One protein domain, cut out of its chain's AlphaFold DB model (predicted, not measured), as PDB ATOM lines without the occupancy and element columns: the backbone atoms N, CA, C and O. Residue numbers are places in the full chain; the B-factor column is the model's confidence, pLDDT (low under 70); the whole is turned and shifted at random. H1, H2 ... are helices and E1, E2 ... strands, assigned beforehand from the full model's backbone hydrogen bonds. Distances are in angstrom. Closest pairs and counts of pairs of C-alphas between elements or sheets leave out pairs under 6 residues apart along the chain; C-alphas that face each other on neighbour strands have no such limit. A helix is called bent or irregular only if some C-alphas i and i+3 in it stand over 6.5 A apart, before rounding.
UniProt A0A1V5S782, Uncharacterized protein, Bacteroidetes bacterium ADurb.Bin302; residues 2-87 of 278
ATOM      1  N   ALA A   2     156.276 148.105 112.024       55.53
ATOM      2  CA  ALA A   2     157.700 147.967 112.358       55.53
ATOM      3  C   ALA A   2     158.209 146.509 112.275       55.53
ATOM      4  O   ALA A   2     159.256 146.279 111.682       55.53
ATOM      5  N   ASP A   3     157.433 145.530 112.751       64.31
ATOM      6  CA  ASP A   3     157.868 144.117 112.780       64.31
ATOM      7  C   ASP A   3     158.029 143.502 111.381       64.31
ATOM      8  O   ASP A   3     159.015 142.833 111.103       64.31
ATOM      9  N   ALA A   4     157.128 143.834 110.452       67.31
ATOM     10  CA  ALA A   4     157.227 143.401 109.057       67.31
ATOM     11  C   ALA A   4     158.417 144.041 108.318       67.31
ATOM     12  O   ALA A   4     158.918 143.476 107.352       67.31
ATOM     13  N   LEU A   5     158.872 145.226 108.747       59.25
ATOM     14  CA  LEU A   5     160.066 145.864 108.193       59.25
ATOM     15  C   LEU A   5     161.335 145.183 108.723       59.25
ATOM     16  O   LEU A   5     162.287 145.016 107.969       59.25
ATOM     17  N   ILE A   6     161.331 144.769 109.994       68.81
ATOM     18  CA  ILE A   6     162.430 144.025 110.619       68.81
ATOM     19  C   ILE A   6     162.573 142.644 109.968       68.81
ATOM     20  O   ILE A   6     163.660 142.337 109.491       68.81
ATOM     21  N   GLU A   7     161.485 141.884 109.812       67.50
ATOM     22  CA  GLU A   7     161.509 140.587 109.110       67.50
ATOM     23  C   GLU A   7     162.002 140.716 107.662       67.50
ATOM     24  O   GLU A   7     162.747 139.872 107.168       67.50
ATOM     25  N   LEU A   8     161.621 141.788 106.960       67.12
ATOM     26  CA  LEU A   8     162.043 142.009 105.576       67.12
ATOM     27  C   LEU A   8     163.519 142.424 105.480       67.12
ATOM     28  O   LEU A   8     164.199 142.063 104.518       67.12
ATOM     29  N   ILE A   9     164.027 143.152 106.479       65.44
ATOM     30  CA  ILE A   9     165.451 143.478 106.608       65.44
ATOM     31  C   ILE A   9     166.246 142.209 106.916       65.44
ATOM     32  O   ILE A   9     167.199 141.942 106.187       65.44
ATOM     33  N   GLU A  10     165.833 141.408 107.897       62.72
ATOM     34  CA  GLU A  10     166.461 140.126 108.254       62.72
ATOM     35  C   GLU A  10     166.484 139.173 107.054       62.72
ATOM     36  O   GLU A  10     167.548 138.707 106.656       62.72
ATOM     37  N   HIS A  11     165.356 139.016 106.357       63.97
ATOM     38  CA  HIS A  11     165.275 138.203 105.145       63.97
ATOM     39  C   HIS A  11     166.162 138.739 104.006       63.97
ATOM     40  O   HIS A  11     166.753 137.969 103.247       63.97
ATOM     41  N   SER A  12     166.293 140.065 103.866       52.75
ATOM     42  CA  SER A  12     167.184 140.671 102.866       52.75
ATOM     43  C   SER A  12     168.668 140.519 103.217       52.75
ATOM     44  O   SER A  12     169.499 140.410 102.313       52.75
ATOM     45  N   VAL A  13     168.997 140.501 104.510       56.69
ATOM     46  CA  VAL A  13     170.346 140.273 105.029       56.69
ATOM     47  C   VAL A  13     170.715 138.808 104.840       56.69
ATOM     48  O   VAL A  13     171.750 138.553 104.237       56.69
ATOM     49  N   ASP A  14     169.839 137.864 105.187       57.31
ATOM     50  CA  ASP A  14     170.036 136.429 104.942       57.31
ATOM     51  C   ASP A  14     170.205 136.125 103.449       57.31
ATOM     52  O   ASP A  14     171.104 135.386 103.044       57.31
ATOM     53  N   LYS A  15     169.407 136.774 102.593       54.81
ATOM     54  CA  LYS A  15     169.519 136.642 101.134       54.81
ATOM     55  C   LYS A  15     170.809 137.258 100.581       54.81
ATOM     56  O   LYS A  15     171.378 136.735  99.628       54.81
ATOM     57  N   LYS A  16     171.310 138.351 101.169       52.72
ATOM     58  CA  LYS A  16     172.628 138.927 100.830       52.72
ATOM     59  C   LYS A  16     173.789 138.102 101.391       52.72
ATOM     60  O   LYS A  16     174.837 138.055 100.757       52.72
ATOM     61  N   MET A  17     173.605 137.439 102.531       51.72
ATOM     62  CA  MET A  17     174.560 136.490 103.108       51.72
ATOM     63  C   MET A  17     174.673 135.224 102.252       51.72
ATOM     64  O   MET A  17     175.777 134.721 102.080       51.72
ATOM     65  N   GLN A  18     173.567 134.761 101.657       53.28
ATOM     66  CA  GLN A  18     173.555 133.655 100.691       53.28
ATOM     67  C   GLN A  18     174.143 134.027  99.316       53.28
ATOM     68  O   GLN A  18     174.659 133.149  98.636       53.28
ATOM     69  N   ASN A  19     174.101 135.308  98.923       48.50
ATOM     70  CA  ASN A  19     174.525 135.794  97.598       48.50
ATOM     71  C   ASN A  19     175.922 136.453  97.563       48.50
ATOM     72  O   ASN A  19     176.270 137.093  96.571       48.50
ATOM     73  N   SER A  20     176.710 136.380  98.639       49.59
ATOM     74  CA  SER A  20     178.094 136.871  98.632       49.59
ATOM     75  C   SER A  20     179.040 135.719  98.284       49.59
ATOM     76  O   SER A  20     179.341 134.868  99.120       49.59
ATOM     77  N   ASP A  21     179.488 135.696  97.027       55.19
ATOM     78  CA  ASP A  21     180.314 134.637  96.420       55.19
ATOM     79  C   ASP A  21     181.808 134.696  96.794       55.19
ATOM     80  O   ASP A  21     182.607 133.892  96.309       55.19
ATOM     81  N   TYR A  22     182.229 135.640  97.641       60.47
ATOM     82  CA  TYR A  22     183.644 135.808  97.972       60.47
ATOM     83  C   TYR A  22     184.021 135.015  99.225       60.47
ATOM     84  O   TYR A  22     183.416 135.155 100.290       60.47
ATOM     85  N   LEU A  23     185.049 134.176  99.086       76.69
ATOM     86  CA  LEU A  23     185.691 133.488 100.198       76.69
ATOM     87  C   LEU A  23     186.619 134.472 100.914       76.69
ATOM     88  O   LEU A  23     187.575 134.980 100.326       76.69
ATOM     89  N   MET A  24     186.338 134.731 102.183       82.56
ATOM     90  CA  MET A  24     187.150 135.591 103.032       82.56
ATOM     91  C   MET A  24     188.112 134.738 103.856       82.56
ATOM     92  O   MET A  24     187.794 133.601 104.202       82.56
ATOM     93  N   ALA A  25     189.274 135.297 104.193       86.38
ATOM     94  CA  ALA A  25     190.255 134.660 105.063       86.38
ATOM     95  C   ALA A  25     190.642 135.608 106.201       86.38
ATOM     96  O   ALA A  25     190.904 136.789 105.967       86.38
ATOM     97  N   ILE A  26     190.690 135.096 107.429       88.94
ATOM     98  CA  ILE A  26     191.140 135.854 108.600       88.94
ATOM     99  C   ILE A  26     192.122 135.014 109.423       88.94
ATOM    100  O   ILE A  26     191.869 133.824 109.638       88.94
ATOM    101  N   PRO A  27     193.254 135.582 109.873       89.62
ATOM    102  CA  PRO A  27     194.202 134.835 110.679       89.62
ATOM    103  C   PRO A  27     193.642 134.584 112.085       89.62
ATOM    104  O   PRO A  27     193.028 135.452 112.712       89.62
ATOM    105  N   ALA A  28     193.888 133.385 112.586       92.75
ATOM    106  CA  ALA A  28     193.512 132.926 113.910       92.75
ATOM    107  C   ALA A  28     194.631 132.062 114.507       92.75
ATOM    108  O   ALA A  28     195.624 131.750 113.846       92.75
ATOM    109  N   LYS A  29     194.471 131.679 115.770       91.94
ATOM    110  CA  LYS A  29     195.394 130.808 116.491       91.94
ATOM    111  C   LYS A  29     194.645 129.663 117.141       91.94
ATOM    112  O   LYS A  29     193.617 129.889 117.776       91.94
ATOM    113  N   VAL A  30     195.161 128.449 117.005       90.44
ATOM    114  CA  VAL A  30     194.575 127.268 117.636       90.44
ATOM    115  C   VAL A  30     194.743 127.370 119.143       90.44
ATOM    116  O   VAL A  30     195.844 127.588 119.650       90.44
ATOM    117  N   LYS A  31     193.631 127.232 119.861       93.44
ATOM    118  CA  LYS A  31     193.580 127.262 121.321       93.44
ATOM    119  C   LYS A  31     193.440 125.860 121.897       93.44
ATOM    120  O   LYS A  31     194.114 125.553 122.872       93.44
ATOM    121  N   GLU A  32     192.578 125.034 121.311       93.00
ATOM    122  CA  GLU A  32     192.275 123.701 121.837       93.00
ATOM    123  C   GLU A  32     191.705 122.783 120.740       93.00
ATOM    124  O   GLU A  32     190.739 123.176 120.079       93.00
ATOM    125  N   PRO A  33     192.266 121.579 120.522       86.88
ATOM    126  CA  PRO A  33     191.629 120.546 119.709       86.88
ATOM    127  C   PRO A  33     190.474 119.879 120.473       86.88
ATOM    128  O   PRO A  33     190.603 119.564 121.654       86.88
ATOM    129  N   LEU A  34     189.358 119.612 119.792       88.62
ATOM    130  CA  LEU A  34     188.213 118.879 120.338       88.62
ATOM    131  C   LEU A  34     188.159 117.452 119.774       88.62
ATOM    132  O   LEU A  34     188.617 117.172 118.665       88.62
ATOM    133  N   SER A  35     187.543 116.529 120.518       78.12
ATOM    134  CA  SER A  35     187.524 115.092 120.192       78.12
ATOM    135  C   SER A  35     186.756 114.720 118.915       78.12
ATOM    136  O   SER A  35     186.812 113.574 118.481       78.12
ATOM    137  N   ASN A  36     186.012 115.654 118.323       76.69
ATOM    138  CA  ASN A  36     185.181 115.459 117.132       76.69
ATOM    139  C   ASN A  36     185.775 116.102 115.863       76.69
ATOM    140  O   ASN A  36     185.038 116.364 114.916       76.69
ATOM    141  N   GLY A  37     187.076 116.411 115.849       73.12
ATOM    142  CA  GLY A  37     187.732 117.059 114.704       73.12
ATOM    143  C   GLY A  37     187.443 118.562 114.575       73.12
ATOM    144  O   GLY A  37     187.855 119.193 113.598       73.12
ATOM    145  N   MET A  38     186.759 119.142 115.563       89.00
ATOM    146  CA  MET A  38     186.579 120.585 115.707       89.00
ATOM    147  C   MET A  38     187.731 121.183 116.514       89.00
ATOM    148  O   MET A  38     188.389 120.497 117.293       89.00
ATOM    149  N   TYR A  39     187.959 122.479 116.349       92.50
ATOM    150  CA  TYR A  39     189.001 123.211 117.056       92.50
ATOM    151  C   TYR A  39     188.437 124.509 117.611       92.50
ATOM    152  O   TYR A  39     187.710 125.226 116.921       92.50
ATOM    153  N   VAL A  40     188.821 124.827 118.843       95.56
ATOM    154  CA  VAL A  40     188.672 126.165 119.399       95.56
ATOM    155  C   VAL A  40     189.811 127.018 118.855       95.56
ATOM    156  O   VAL A  40     190.989 126.695 119.037       95.56
ATOM    157  N   VAL A  41     189.467 128.122 118.206       94.75
ATOM    158  CA  VAL A  41     190.418 129.077 117.630       94.75
ATOM    159  C   VAL A  41     190.156 130.482 118.154       94.75
ATOM    160  O   VAL A  41     189.008 130.861 118.364       94.75
ATOM    161  N   ASN A  42     191.219 131.267 118.317       95.75
ATOM    162  CA  ASN A  42     191.150 132.693 118.620       95.75
ATOM    163  C   ASN A  42     191.451 133.496 117.357       95.75
ATOM    164  O   ASN A  42     192.553 133.405 116.818       95.75
ATOM    165  N   VAL A  43     190.508 134.311 116.899       93.31
ATOM    166  CA  VAL A  43     190.721 135.251 115.792       93.31
ATOM    167  C   VAL A  43     191.724 136.323 116.220       93.31
ATOM    168  O   VAL A  43     191.478 137.042 117.181       93.31
ATOM    169  N   LEU A  44     192.837 136.484 115.497       90.00
ATOM    170  CA  LEU A  44     193.930 137.369 115.937       90.00
ATOM    171  C   LEU A  44     193.546 138.854 115.968       90.00
ATOM    172  O   LEU A  44     194.144 139.632 116.700       90.00
ATOM    173  N   ALA A  45     192.577 139.262 115.149       89.44
ATOM    174  CA  ALA A  45     192.181 140.662 115.040       89.44
ATOM    175  C   ALA A  45     191.417 141.179 116.272       89.44
ATOM    176  O   ALA A  45     191.398 142.385 116.508       89.44
ATOM    177  N   ASN A  46     190.737 140.299 117.011       89.88
ATOM    178  CA  ASN A  46     189.803 140.704 118.066       89.88
ATOM    179  C   ASN A  46     189.651 139.684 119.213       89.88
ATOM    180  O   ASN A  46     188.734 139.826 120.017       89.88
ATOM    181  N   ASP A  47     190.488 138.645 119.256       90.00
ATOM    182  CA  ASP A  47     190.468 137.546 120.231       90.00
ATOM    183  C   ASP A  47     189.129 136.795 120.350       90.00
ATOM    184  O   ASP A  47     188.889 136.074 121.324       90.00
ATOM    185  N   THR A  48     188.253 136.909 119.343       92.62
ATOM    186  CA  THR A  48     186.993 136.154 119.308       92.62
ATOM    187  C   THR A  48     187.290 134.664 119.243       92.62
ATOM    188  O   THR A  48     188.062 134.218 118.393       92.62
ATOM    189  N   GLN A  49     186.650 133.902 120.127       95.75
ATOM    190  CA  GLN A  49     186.708 132.446 120.125       95.75
ATOM    191  C   GLN A  49     185.635 131.861 119.223       95.75
ATOM    192  O   GLN A  49     184.477 132.264 119.303       95.75
ATOM    193  N   LEU A  50     186.035 130.904 118.391       95.44
ATOM    194  CA  LEU A  50     185.138 130.151 117.524       95.44
ATOM    195  C   LEU A  50     185.464 128.665 117.617       95.44
ATOM    196  O   LEU A  50     186.633 128.289 117.710       95.44
ATOM    197  N   ILE A  51     184.434 127.832 117.546       95.38
ATOM    198  CA  ILE A  51     184.542 126.390 117.349       95.38
ATOM    199  C   ILE A  51     184.289 126.097 115.874       95.38
ATOM    200  O   ILE A  51     183.184 126.280 115.372       95.38
ATOM    201  N   VAL A  52     185.321 125.655 115.163       93.00
ATOM    202  CA  VAL A  52     185.277 125.462 113.706       93.00
ATOM    203  C   VAL A  52     185.865 124.108 113.318       93.00
ATOM    204  O   VAL A  52     186.755 123.608 114.014       93.00
ATOM    205  N   PRO A  53     185.397 123.489 112.222       88.69
ATOM    206  CA  PRO A  53     186.002 122.264 111.732       88.69
ATOM    207  C   PRO A  53     187.388 122.546 111.149       88.69
ATOM    208  O   PRO A  53     187.646 123.616 110.579       88.69
ATOM    209  N   ASN A  54     188.279 121.563 111.270       82.12
ATOM    210  CA  ASN A  54     189.575 121.610 110.616       82.12
ATOM    211  C   ASN A  54     189.548 120.932 109.242       82.12
ATOM    212  O   ASN A  54     189.487 119.706 109.123       82.12
ATOM    213  N   TRP A  55     189.639 121.769 108.216       80.19
ATOM    214  CA  TRP A  55     189.638 121.438 106.798       80.19
ATOM    215  C   TRP A  55     190.939 121.909 106.128       80.19
ATOM    216  O   TRP A  55     190.960 122.161 104.930       80.19
ATOM    217  N   SER A  56     192.042 122.066 106.867       72.50
ATOM    218  CA  SER A  56     193.347 122.364 106.254       72.50
ATOM    219  C   SER A  56     194.050 121.114 105.728       72.50
ATOM    220  O   SER A  56     195.066 121.230 105.048       72.50
ATOM    221  N   GLY A  57     193.547 119.922 106.070       61.31
ATOM    222  CA  GLY A  57     194.207 118.650 105.767       61.31
ATOM    223  C   GLY A  57     195.490 118.430 106.578       61.31
ATOM    224  O   GLY A  57     196.358 117.653 106.177       61.31
ATOM    225  N   THR A  58     195.643 119.155 107.690       64.56
ATOM    226  CA  THR A  58     196.808 119.111 108.578       64.56
ATOM    227  C   THR A  58     196.359 118.945 110.026       64.56
ATOM    228  O   THR A  58     195.382 119.566 110.433       64.56
ATOM    229  N   GLU A  59     197.046 118.119 110.817       69.75
ATOM    230  CA  GLU A  59     196.815 118.068 112.266       69.75
ATOM    231  C   GLU A  59     197.386 119.331 112.914       69.75
ATOM    232  O   GLU A  59     198.492 119.757 112.562       69.75
ATOM    233  N   LEU A  60     196.631 119.935 113.834       75.75
ATOM    234  CA  LEU A  60     196.975 121.228 114.420       75.75
ATOM    235  C   LEU A  60     197.243 121.093 115.913       75.75
ATOM    236  O   LEU A  60     196.484 120.443 116.632       75.75
ATOM    237  N   ASP A  61     198.284 121.768 116.381       79.00
ATOM    238  CA  ASP A  61     198.616 121.848 117.797       79.00
ATOM    239  C   ASP A  61     198.098 123.143 118.427       79.00
ATOM    240  O   ASP A  61     197.864 124.163 117.772       79.00
ATOM    241  N   VAL A  62     197.959 123.119 119.754       85.19
ATOM    242  CA  VAL A  62     197.713 124.333 120.535       85.19
ATOM    243  C   VAL A  62     198.833 125.336 120.273       85.19
ATOM    244  O   VAL A  62     200.004 125.079 120.544       85.19
ATOM    245  N   GLY A  63     198.452 126.517 119.794       80.94
ATOM    246  CA  GLY A  63     199.361 127.604 119.467       80.94
ATOM    247  C   GLY A  63     199.636 127.790 117.975       80.94
ATOM    248  O   GLY A  63     200.275 128.787 117.628       80.94
ATOM    249  N   ASP A  64     199.133 126.917 117.103       78.06
ATOM    250  CA  ASP A  64     199.335 127.033 115.657       78.06
ATOM    251  C   ASP A  64     198.648 128.268 115.079       78.06
ATOM    252  O   ASP A  64     197.494 128.558 115.397       78.06
ATOM    253  N   ASN A  65     199.338 128.990 114.189       83.56
ATOM    254  CA  ASN A  65     198.708 130.054 113.412       83.56
ATOM    255  C   ASN A  65     197.958 129.433 112.233       83.56
ATOM    256  O   ASN A  65     198.513 128.660 111.450       83.56
ATOM    257  N   VAL A  66     196.696 129.804 112.071       85.19
ATOM    258  CA  VAL A  66     195.806 129.278 111.035       85.19
ATOM    259  C   VAL A  66     195.084 130.416 110.327       85.19
ATOM    260  O   VAL A  66     195.036 131.539 110.820       85.19
ATOM    261  N   HIS A  67     194.518 130.131 109.162       87.75
ATOM    262  CA  HIS A  67     193.545 130.999 108.513       87.75
ATOM    263  C   HIS A  67     192.173 130.346 108.566       87.75
ATOM    264  O   HIS A  67     191.991 129.204 108.128       87.75
ATOM    265  N   LEU A  68     191.210 131.102 109.083       89.62
ATOM    266  CA  LEU A  68     189.803 130.763 108.984       89.62
ATOM    267  C   LEU A  68     189.283 131.276 107.659       89.62
ATOM    268  O   LEU A  68     189.363 132.474 107.381       89.62
ATOM    269  N   PHE A  69     188.749 130.362 106.868       87.69
ATOM    270  CA  PHE A  69     188.038 130.678 105.648       87.69
ATOM    271  C   PHE A  69     186.551 130.671 105.938       87.69
ATOM    272  O   PHE A  69     186.064 129.793 106.647       87.69
ATOM    273  N   TYR A  70     185.832 131.656 105.414       87.31
ATOM    274  CA  TYR A  70     184.389 131.755 105.585       87.31
ATOM    275  C   TYR A  70     183.741 132.409 104.372       87.31
ATOM    276  O   TYR A  70     184.362 133.207 103.667       87.31
ATOM    277  N   LYS A  71     182.487 132.041 104.112       77.56
ATOM    278  CA  LYS A  71     181.685 132.630 103.035       77.56
ATOM    279  C   LYS A  71     180.806 133.755 103.567       77.56
ATOM    280  O   LYS A  71     180.247 133.657 104.661       77.56
ATOM    281  N   GLY A  72     180.654 134.796 102.756       72.12
ATOM    282  CA  GLY A  72     179.837 135.957 103.076       72.12
ATOM    283  C   GLY A  72     180.527 136.970 103.985       72.12
ATOM    284  O   GLY A  72     181.737 136.949 104.189       72.12
ATOM    285  N   ASN A  73     179.738 137.903 104.518       72.56
ATOM    286  CA  ASN A  73     180.274 139.070 105.228       72.56
ATOM    287  C   ASN A  73     180.449 138.845 106.737       72.56
ATOM    288  O   ASN A  73     181.009 139.704 107.416       72.56
ATOM    289  N   THR A  74     179.958 137.719 107.262       79.25
ATOM    290  CA  THR A  74     179.907 137.454 108.703       79.25
ATOM    291  C   THR A  74     180.692 136.194 109.034       79.25
ATOM    292  O   THR A  74     180.352 135.091 108.599       79.25
ATOM    293  N   LEU A  75     181.727 136.365 109.851       84.06
ATOM    294  CA  LEU A  75     182.473 135.266 110.444       84.06
ATOM    295  C   LEU A  75     181.625 134.602 111.539       84.06
ATOM    296  O   LEU A  75     181.222 135.264 112.495       84.06
ATOM    297  N   SER A  76     181.353 133.302 111.409       85.69
ATOM    298  CA  SER A  76     180.618 132.518 112.409       85.69
ATOM    299  C   SER A  76     181.072 131.059 112.415       85.69
ATOM    300  O   SER A  76     181.579 130.570 111.410       85.69
ATOM    301  N   GLU A  77     180.814 130.333 113.501       86.38
ATOM    302  CA  GLU A  77     181.115 128.893 113.621       86.38
ATOM    303  C   GLU A  77     180.431 128.030 112.549       86.38
ATOM    304  O   GLU A  77     180.925 126.969 112.186       86.38
ATOM    305  N   ARG A  78     179.293 128.490 112.009       80.31
ATOM    306  CA  ARG A  78     178.543 127.774 110.964       80.31
ATOM    307  C   ARG A  78     179.091 128.003 109.563       80.31
ATOM    308  O   ARG A  78     178.811 127.219 108.664       80.31
ATOM    309  N   THR A  79     179.788 129.116 109.360       81.06
ATOM    310  CA  THR A  79     180.248 129.567 108.040       81.06
ATOM    311  C   THR A  79     181.757 129.495 107.888       81.06
ATOM    312  O   THR A  79     182.241 129.627 106.765       81.06
ATOM    313  N   ALA A  80     182.484 129.299 108.989       89.06
ATOM    314  CA  ALA A  80     183.933 129.302 109.035       89.06
ATOM    315  C   ALA A  80     184.515 127.900 109.221       89.06
ATOM    316  O   ALA A  80     183.957 127.062 109.922       89.06
ATOM    317  N   TYR A  81     185.683 127.684 108.634       87.44
ATOM    318  CA  TYR A  81     186.497 126.488 108.810       87.44
ATOM    319  C   TYR A  81     187.977 126.864 108.769       87.44
ATOM    320  O   TYR A  81     188.361 127.861 108.150       87.44
ATOM    321  N   ILE A  82     188.834 126.073 109.410       86.50
ATOM    322  CA  ILE A  82     190.282 126.217 109.229       86.50
ATOM    323  C   ILE A  82     190.628 125.636 107.861       86.50
ATOM    324  O   ILE A  82     190.411 124.452 107.645       86.50
ATOM    325  N   GLY A  83     191.129 126.454 106.935       69.31
ATOM    326  CA  GLY A  83     191.445 126.015 105.563       69.31
ATOM    327  C   GLY A  83     192.925 126.111 105.199       69.31
ATOM    328  O   GLY A  83     193.338 125.625 104.154       69.31
ATOM    329  N   ALA A  84     193.743 126.728 106.054       65.50
ATOM    330  CA  ALA A  84     195.194 126.736 105.911       65.50
ATOM    331  C   ALA A  84     195.856 126.885 107.279       65.50
ATOM    332  O   ALA A  84     195.415 127.681 108.109       65.50
ATOM    333  N   SER A  85     196.950 126.162 107.491       62.88
ATOM    334  CA  SER A  85     197.794 126.277 108.680       62.88
ATOM    335  C   SER A  85     199.161 126.839 108.300       62.88
ATOM    336  O   SER A  85     199.840 126.288 107.434       62.88
ATOM    337  N   LEU A  86     199.585 127.913 108.961       51.62
ATOM    338  CA  LEU A  86     200.953 128.423 108.919       51.62
ATOM    339  C   LEU A  86     201.664 127.955 110.188       51.62
ATOM    340  O   LEU A  86     201.606 128.625 111.218       51.62
ATOM    341  N   PHE A  87     202.358 126.822 110.119       46.00
ATOM    342  CA  PHE A  87     203.196 126.379 111.230       46.00
ATOM    343  C   PHE A  87     204.688 126.510 110.917       46.00
ATOM    344  O   PHE A  87     205.174 126.034 109.889       46.00
TER     345      PHE A  87
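AT A GLANCE: This is residues 2 to 87 of the 278 residues of an uncharacterized protein of Bacteroidetes bacterium ADurb.Bin302 (UniProt A0A1V5S782). One strongly twisted sheet of five strands is folded back on itself into a small, nearly closed barrel, and a helix sticks out from it as an arm with residues 2 to 13 of H1. The long E1 bends and acts as the hinge, with E2 and E3 facing E4 and E5. The printed part has 86 residues, with one named helix followed by five named strands, H1 E1 E2 E3 E4 E5, and the sheet's order is E3 E2 E1 E4 E5, all antiparallel. The class is mixed, helices and strands. The whole is loose, with a radius of gyration of the C-alphas of 15.0 A, and elongated, spanning 48 by 25 by 22 A.

IN THESE COORDINATES: H1 is residues 2 to 18, 24.3 A long, beginning at C-alpha 2 at (157.700, 147.967, 112.358). E1, residues 23 to 33, is 24.2 A long and begins at C-alpha 23 at (185.691, 133.488, 100.198). E2 is residues 38 to 43, 15.2 A, and E3 is residues 49 to 53, 13.2 A. E4, residues 65 to 71, is 20.1 A long. E5, residues 80 to 86, is 17.0 A long and ends at C-alpha 86 at (200.953, 128.423, 108.919).

HOW THE PARTS SIT: H1 is not on the sheet; it is apart from E2, E3 and E5, and only just apart from E4, at 8.1 A. In H1 every O i to N i+4 pair is within hydrogen-bond range. E1 bends by 77 degrees at residue 30. E1 and E2 form a hairpin, antiparallel at 113 degrees, with N 29 and O 42 2.8 A apart. E2 and E3 form another, at 141 degrees, with N 41 and O 50 2.9 A apart; E1 E2 E3 is a meander, each strand the antiparallel neighbour of the one before. E4 is the antiparallel neighbour of E1 at 133 degrees, with N 26 and O 68 2.9 A apart; E1 to E4 form a Greek key, a meander of three strands whose first is the antiparallel neighbour of the fourth. E4 and E5 form a hairpin at 148 degrees, with N 67 and O 84 2.8 A apart. In this folded sheet, one sheet bent back into two leaves that face each other, the edge strands E3 and E5 have 6 pairs of C-alphas within 8 A, the closest being those of Val 52 and Tyr 81, 5.1 A apart.

THE WHOLE: The C-alphas of Ala 2 and Phe 87 are the two farthest apart, at 50.4 A. Without residues 2 to 13, which stand free, the body spans 36 by 24 by 18 A. The printed part has no cut, and the link from E3 to E4, 11 residues, is long. The mean pLDDT of the printed part is 77.1; residues 2 to 22, 57 to 59 and 83 to 87 are under 70.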